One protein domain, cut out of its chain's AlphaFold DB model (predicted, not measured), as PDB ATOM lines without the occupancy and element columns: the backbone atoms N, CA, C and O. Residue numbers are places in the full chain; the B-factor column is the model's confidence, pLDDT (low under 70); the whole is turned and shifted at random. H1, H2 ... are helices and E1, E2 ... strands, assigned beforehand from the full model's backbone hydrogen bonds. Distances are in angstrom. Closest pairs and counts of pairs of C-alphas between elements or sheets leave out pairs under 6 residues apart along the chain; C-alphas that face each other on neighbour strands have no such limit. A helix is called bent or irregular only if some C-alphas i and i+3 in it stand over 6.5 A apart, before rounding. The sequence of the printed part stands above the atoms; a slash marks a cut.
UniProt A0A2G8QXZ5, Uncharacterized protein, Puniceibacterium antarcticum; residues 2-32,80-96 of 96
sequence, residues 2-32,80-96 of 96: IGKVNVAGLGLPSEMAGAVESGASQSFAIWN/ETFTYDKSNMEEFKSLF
ATOM      1  N   ILE A   2      62.159  30.475  68.982       58.19
ATOM      2  CA  ILE A   2      61.442  30.102  70.209       58.19
ATOM      3  C   ILE A   2      62.409  29.478  71.232       58.19
ATOM      4  O   ILE A   2      63.263  28.675  70.853       58.19
ATOM      5  N   GLY A   3      62.320  29.905  72.498       62.31
ATOM      6  CA  GLY A   3      63.152  29.421  73.609       62.31
ATOM      7  C   GLY A   3      64.524  30.090  73.779       62.31
ATOM      8  O   GLY A   3      65.232  29.763  74.724       62.31
ATOM      9  N   LYS A   4      64.921  31.025  72.895       71.06
ATOM     10  CA  LYS A   4      66.172  31.807  73.047       71.06
ATOM     11  C   LYS A   4      65.970  33.182  73.692       71.06
ATOM     12  O   LYS A   4      66.905  33.715  74.277       71.06
ATOM     13  N   VAL A   5      64.773  33.753  73.559       68.81
ATOM     14  CA  VAL A   5      64.348  35.020  74.169       68.81
ATOM     15  C   VAL A   5      62.952  34.791  74.731       68.81
ATOM     16  O   VAL A   5      62.087  34.296  74.009       68.81
ATOM     17  N   ASN A   6      62.746  35.121  76.006       65.25
ATOM     18  CA  ASN A   6      61.436  35.028  76.643       65.25
ATOM     19  C   ASN A   6      60.643  36.307  76.371       65.25
ATOM     20  O   ASN A   6      61.145  37.406  76.604       65.25
ATOM     21  N   VAL A   7      59.404  36.153  75.908       66.19
ATOM     22  CA  VAL A   7      58.447  37.252  75.761       66.19
ATOM     23  C   VAL A   7      57.394  37.103  76.855       66.19
ATOM     24  O   VAL A   7      56.690  36.096  76.905       66.19
ATOM     25  N   ALA A   8      57.325  38.095  77.738       66.50
ATOM     26  CA  ALA A   8      56.356  38.208  78.824       66.50
ATOM     27  C   ALA A   8      55.745  39.618  78.803       66.50
ATOM     28  O   ALA A   8      56.360  40.546  78.273       66.50
ATOM     29  N   GLY A   9      54.546  39.783  79.357       68.38
ATOM     30  CA  GLY A   9      53.843  41.065  79.360       68.38
ATOM     31  C   GLY A   9      52.377  40.942  79.764       68.38
ATOM     32  O   GLY A   9      51.957  39.920  80.308       68.38
ATOM     33  N   LEU A  10      51.615  42.000  79.486       69.25
ATOM     34  CA  LEU A  10      50.164  42.047  79.662       69.25
ATOM     35  C   LEU A  10      49.498  41.645  78.339       69.25
ATOM     36  O   LEU A  10      49.804  42.240  77.306       69.25
ATOM     37  N   GLY A  11      48.604  40.660  78.363       67.38
ATOM     38  CA  GLY A  11      47.896  40.193  77.170       67.38
ATOM     39  C   GLY A  11      46.635  39.415  77.527       67.38
ATOM     40  O   GLY A  11      46.554  38.831  78.609       67.38
ATOM     41  N   LEU A  12      45.647  39.431  76.631       68.75
ATOM     42  CA  LEU A  12      44.406  38.685  76.818       68.75
ATOM     43  C   LEU A  12      44.642  37.180  76.602       68.75
ATOM     44  O   LEU A  12      45.396  36.812  75.695       68.75
ATOM     45  N   PRO A  13      43.991  36.294  77.379       67.19
ATOM     46  CA  PRO A  13      44.156  34.849  77.231       67.19
ATOM     47  C   PRO A  13      43.881  34.330  75.815       67.19
ATOM     48  O   PRO A  13      44.674  33.548  75.285       67.19
ATOM     49  N   SER A  14      42.816  34.807  75.170       70.44
ATOM     50  CA  SER A  14      42.450  34.450  73.795       70.44
ATOM     51  C   SER A  14      43.523  34.818  72.762       70.44
ATOM     52  O   SER A  14      43.786  34.037  71.844       70.44
ATOM     53  N   GLU A  15      44.207  35.950  72.938       70.00
ATOM     54  CA  GLU A  15      45.278  36.423  72.048       70.00
ATOM     55  C   GLU A  15      46.627  35.740  72.331       70.00
ATOM     56  O   GLU A  15      47.430  35.517  71.422       70.00
ATOM     57  N   MET A  16      46.874  35.368  73.589       72.19
ATOM     58  CA  MET A  16      48.147  34.800  74.043       72.19
ATOM     59  C   MET A  16      48.207  33.271  73.968       72.19
ATOM     60  O   MET A  16      49.301  32.699  74.006       72.19
ATOM     61  N   ALA A  17      47.070  32.594  73.800       70.12
ATOM     62  CA  ALA A  17      47.009  31.136  73.817       70.12
ATOM     63  C   ALA A  17      47.917  30.468  72.774       70.12
ATOM     64  O   ALA A  17      48.677  29.562  73.109       70.12
ATOM     65  N   GLY A  18      47.931  30.964  71.532       69.06
ATOM     66  CA  GLY A  18      48.815  30.429  70.487       69.06
ATOM     67  C   GLY A  18      50.308  30.650  70.782       69.06
ATOM     68  O   GLY A  18      51.153  29.819  70.434       69.06
ATOM     69  N   ALA A  19      50.657  31.741  71.471       71.00
ATOM     70  CA  ALA A  19      52.034  32.037  71.872       71.00
ATOM     71  C   ALA A  19      52.509  31.131  73.022       71.00
ATOM     72  O   ALA A  19      53.673  30.726  73.049       71.00
ATOM     73  N   VAL A  20      51.614  30.767  73.941       71.31
ATOM     74  CA  VAL A  20      51.916  29.833  75.034       71.31
ATOM     75  C   VAL A  20      51.924  28.377  74.555       71.31
ATOM     76  O   VAL A  20      52.833  27.620  74.913       71.31
ATOM     77  N   GLU A  21      50.984  27.976  73.692       72.25
ATOM     78  CA  GLU A  21      50.953  26.642  73.068       72.25
ATOM     79  C   GLU A  21      52.234  26.370  72.267       72.25
ATOM     80  O   GLU A  21      52.874  25.332  72.441       72.25
ATOM     81  N   SER A  22      52.675  27.344  71.462       74.50
ATOM     82  CA  SER A  22      53.920  27.251  70.684       74.50
ATOM     83  C   SER A  22      55.201  27.343  71.527       74.50
ATOM     84  O   SER A  22      56.292  27.106  71.004       74.50
ATOM     85  N   GLY A  23      55.100  27.671  72.822       70.38
ATOM     86  CA  GLY A  23      56.238  27.845  73.732       70.38
ATOM     87  C   GLY A  23      57.019  29.148  73.528       70.38
ATOM     88  O   GLY A  23      58.124  29.288  74.052       70.38
ATOM     89  N   ALA A  24      56.477  30.094  72.757       69.75
ATOM     90  CA  ALA A  24      57.067  31.414  72.537       69.75
ATOM     91  C   ALA A  24      56.944  32.330  73.769       69.75
ATOM     92  O   ALA A  24      57.807  33.181  73.989       69.75
ATOM     93  N   SER A  25      55.912  32.122  74.586       68.44
ATOM     94  CA  SER A  25      55.735  32.758  75.891       68.44
ATOM     95  C   SER A  25      55.513  31.690  76.961       68.44
ATOM     96  O   SER A  25      54.859  30.680  76.704       68.44
ATOM     97  N   GLN A  26      56.096  31.879  78.147       69.38
ATOM     98  CA  GLN A  26      55.947  30.928  79.256       69.38
ATOM     99  C   GLN A  26      54.778  31.283  80.180       69.38
ATOM    100  O   GLN A  26      54.149  30.379  80.723       69.38
ATOM    101  N   SER A  27      54.484  32.574  80.338       66.50
ATOM    102  CA  SER A  27      53.389  33.082  81.164       66.50
ATOM    103  C   SER A  27      53.105  34.551  80.847       66.50
ATOM    104  O   SER A  27      53.975  35.291  80.375       66.50
ATOM    105  N   PHE A  28      51.876  34.972  81.128       72.56
ATOM    106  CA  PHE A  28      51.436  36.364  81.079       72.56
ATOM    107  C   PHE A  28      50.548  36.646  82.288       72.56
ATOM    108  O   PHE A  28      49.927  35.738  82.828       72.56
ATOM    109  N   ALA A  29      50.506  37.894  82.740       68.94
ATOM    110  CA  ALA A  29      49.658  38.288  83.857       68.94
ATOM    111  C   ALA A  29      48.682  39.365  83.394       68.94
ATOM    112  O   ALA A  29      49.071  40.291  82.687       68.94
ATOM    113  N   ILE A  30      47.417  39.251  83.781       71.44
ATOM    114  CA  ILE A  30      46.430  40.320  83.618       71.44
ATOM    115  C   ILE A  30      45.398  40.222  84.743       71.44
ATOM    116  O   ILE A  30      45.263  39.194  85.402       71.44
ATOM    117  N   TRP A  31      44.694  41.310  85.024       76.38
ATOM    118  CA  TRP A  31      43.576  41.292  85.964       76.38
ATOM    119  C   TRP A  31      42.421  40.477  85.380       76.38
ATOM    120  O   TRP A  31      42.192  40.516  84.171       76.38
ATOM    121  N   ASN A  32      41.667  39.775  86.227       77.81
ATOM    122  CA  ASN A  32      40.384  39.213  85.819       77.81
ATOM    123  C   ASN A  32      39.403  40.376  85.553       77.81
ATOM    124  O   ASN A  32      39.034  41.081  86.500       77.81
ATOM    125  N   GLU A  80      43.953  41.963  92.418       76.31
ATOM    126  CA  GLU A  80      45.251  41.322  92.250       76.31
ATOM    127  C   GLU A  80      45.465  40.940  90.780       76.31
ATOM    128  O   GLU A  80      44.514  40.687  90.027       76.31
ATOM    129  N   THR A  81      46.725  40.941  90.354       70.56
ATOM    130  CA  THR A  81      47.122  40.422  89.044       70.56
ATOM    131  C   THR A  81      47.002  38.905  89.043       70.56
ATOM    132  O   THR A  81      47.560  38.250  89.921       70.56
ATOM    133  N   PHE A  82      46.344  38.346  88.032       75.50
ATOM    134  CA  PHE A  82      46.243  36.905  87.854       75.50
ATOM    135  C   PHE A  82      47.246  36.443  86.799       75.50
ATOM    136  O   PHE A  82      47.335  37.030  85.718       75.50
ATOM    137  N   THR A  83      48.019  35.405  87.111       80.00
ATOM    138  CA  THR A  83      48.992  34.828  86.176       80.00
ATOM    139  C   THR A  83      48.351  33.685  85.405       80.00
ATOM    140  O   THR A  83      47.829  32.733  85.989       80.00
ATOM    141  N   TYR A  84      48.439  33.769  84.087       74.19
ATOM    142  CA  TYR A  84      47.998  32.749  83.157       74.19
ATOM    143  C   TYR A  84      49.202  31.982  82.621       74.19
ATOM    144  O   TYR A  84      50.193  32.555  82.153       74.19
ATOM    145  N   ASP A  85      49.093  30.664  82.684       74.31
ATOM    146  CA  ASP A  85      50.074  29.725  82.167       74.31
ATOM    147  C   ASP A  85      49.372  28.451  81.671       74.31
ATOM    148  O   ASP A  85      48.144  28.342  81.662       74.31
ATOM    149  N   LYS A  86      50.147  27.453  81.241       75.25
ATOM    150  CA  LYS A  86      49.597  26.210  80.678       75.25
ATOM    151  C   LYS A  86      48.651  25.449  81.616       75.25
ATOM    152  O   LYS A  86      47.900  24.615  81.124       75.25
ATOM    153  N   SER A  87      48.695  25.688  82.926       80.62
ATOM    154  CA  SER A  87      47.863  24.981  83.902       80.62
ATOM    155  C   SER A  87      46.422  25.495  83.980       80.62
ATOM    156  O   SER A  87      45.544  24.718  84.341       80.62
ATOM    157  N   ASN A  88      46.164  26.759  83.620       74.94
ATOM    158  CA  ASN A  88      44.849  27.403  83.769       74.94
ATOM    159  C   ASN A  88      44.313  28.055  82.478       74.94
ATOM    160  O   ASN A  88      43.161  28.476  82.424       74.94
ATOM    161  N   MET A  89      45.111  28.110  81.410       72.12
ATOM    162  CA  MET A  89      44.760  28.845  80.192       72.12
ATOM    163  C   MET A  89      43.518  28.318  79.454       72.12
ATOM    164  O   MET A  89      42.773  29.120  78.897       72.12
ATOM    165  N   GLU A  90      43.260  27.007  79.462       73.94
ATOM    166  CA  GLU A  90      42.088  26.415  78.790       73.94
ATOM    167  C   GLU A  90      40.755  26.847  79.420       73.94
ATOM    168  O   GLU A  90      39.779  27.081  78.711       73.94
ATOM    169  N   GLU A  91      40.718  27.012  80.743       73.62
ATOM    170  CA  GLU A  91      39.526  27.478  81.456       73.62
ATOM    171  C   GLU A  91      39.195  28.924  81.062       73.62
ATOM    172  O   GLU A  91      38.062  29.252  80.702       73.62
ATOM    173  N   PHE A  92      40.217  29.780  81.026       70.31
ATOM    174  CA  PHE A  92      40.038  31.214  80.825       70.31
ATOM    175  C   PHE A  92      39.936  31.655  79.364       70.31
ATOM    176  O   PHE A  92      39.280  32.658  79.104       70.31
ATOM    177  N   LYS A  93      40.480  30.900  78.401       67.31
ATOM    178  CA  LYS A  93      40.328  31.169  76.953       67.31
ATOM    179  C   LYS A  93      38.869  31.070  76.476       67.31
ATOM    180  O   LYS A  93      38.529  31.550  75.401       67.31
ATOM    181  N   SER A  94      38.011  30.398  77.248       67.69
ATOM    182  CA  SER A  94      36.570  30.310  76.981       67.69
ATOM    183  C   SER A  94      35.763  31.455  77.607       67.69
ATOM    184  O   SER A  94      34.640  31.725  77.178       67.69
ATOM    185  N   LEU A  95      36.338  32.128  78.607       65.06
ATOM    186  CA  LEU A  95      35.730  33.234  79.348       65.06
ATOM    187  C   LEU A  95      36.152  34.609  78.796       65.06
ATOM    188  O   LEU A  95      35.375  35.558  78.913       65.06
ATOM    189  N   PHE A  96      37.347  34.704  78.194       59.50
ATOM    190  CA  PHE A  96      38.007  35.921  77.691       59.50
ATOM    191  C   PHE A  96      38.718  35.667  76.356       59.50
ATOM    192  O   PHE A  96      38.854  36.615  75.548       59.50
TER     193      PHE A  96
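This is residues 2 to 32 and 80 to 96 of the 96 residues of an uncharacterized protein of Puniceibacterium antarcticum (UniProt A0A2G8QXZ5). This domain has little regular structure: it is mostly loops, with a small two-strand antiparallel ribbon, E1 and E2, at one side, an irregular helix, H1, near one face of that ribbon, and a short helix, H2, after E2, which meets H1 near Pro 13. The printed part has 48 residues, 19 of them in named elements, in the order H1, E1, E2, H2; the class is mixed and the sheet antiparallel. It is compact, with a radius of gyration of the C-alphas of 10.1 A and spans of 30, 20 and 17 A.

H1, residues 13 to 21, begins at C-alpha 13 (44.156, 34.849, 77.231) and is 11.4 A long; it is irregular, with C-alphas 15 and 18 7.1 A apart. E1 is residues 28 to 30, 6.9 A; E2 is residues 82 to 84, 6.5 A. H2, residues 89 to 92, 5.3 A, ends at C-alpha 92 (40.038, 31.214, 80.825).

E1 and E2 are antiparallel at 146 degrees, with N 30 and O 82 2.9 A apart, within hydrogen-bond range. H1 and H2 only just touch, with 3 pairs of C-alphas within 8 A, the closest Pro 13 and Phe 92 at 6.6 A. E1 and H2 are apart. In H1, 3 of 5 O i to N i+4 pairs are within hydrogen-bond range; H2 is too short for one.

Residues 33 to 79 are not printed, and C-alphas 32 and 80 are 8.3 A apart. Mean pLDDT of the printed part is 70.5, with 21 residues under 70, among them 5 to 13 and 93 to 96.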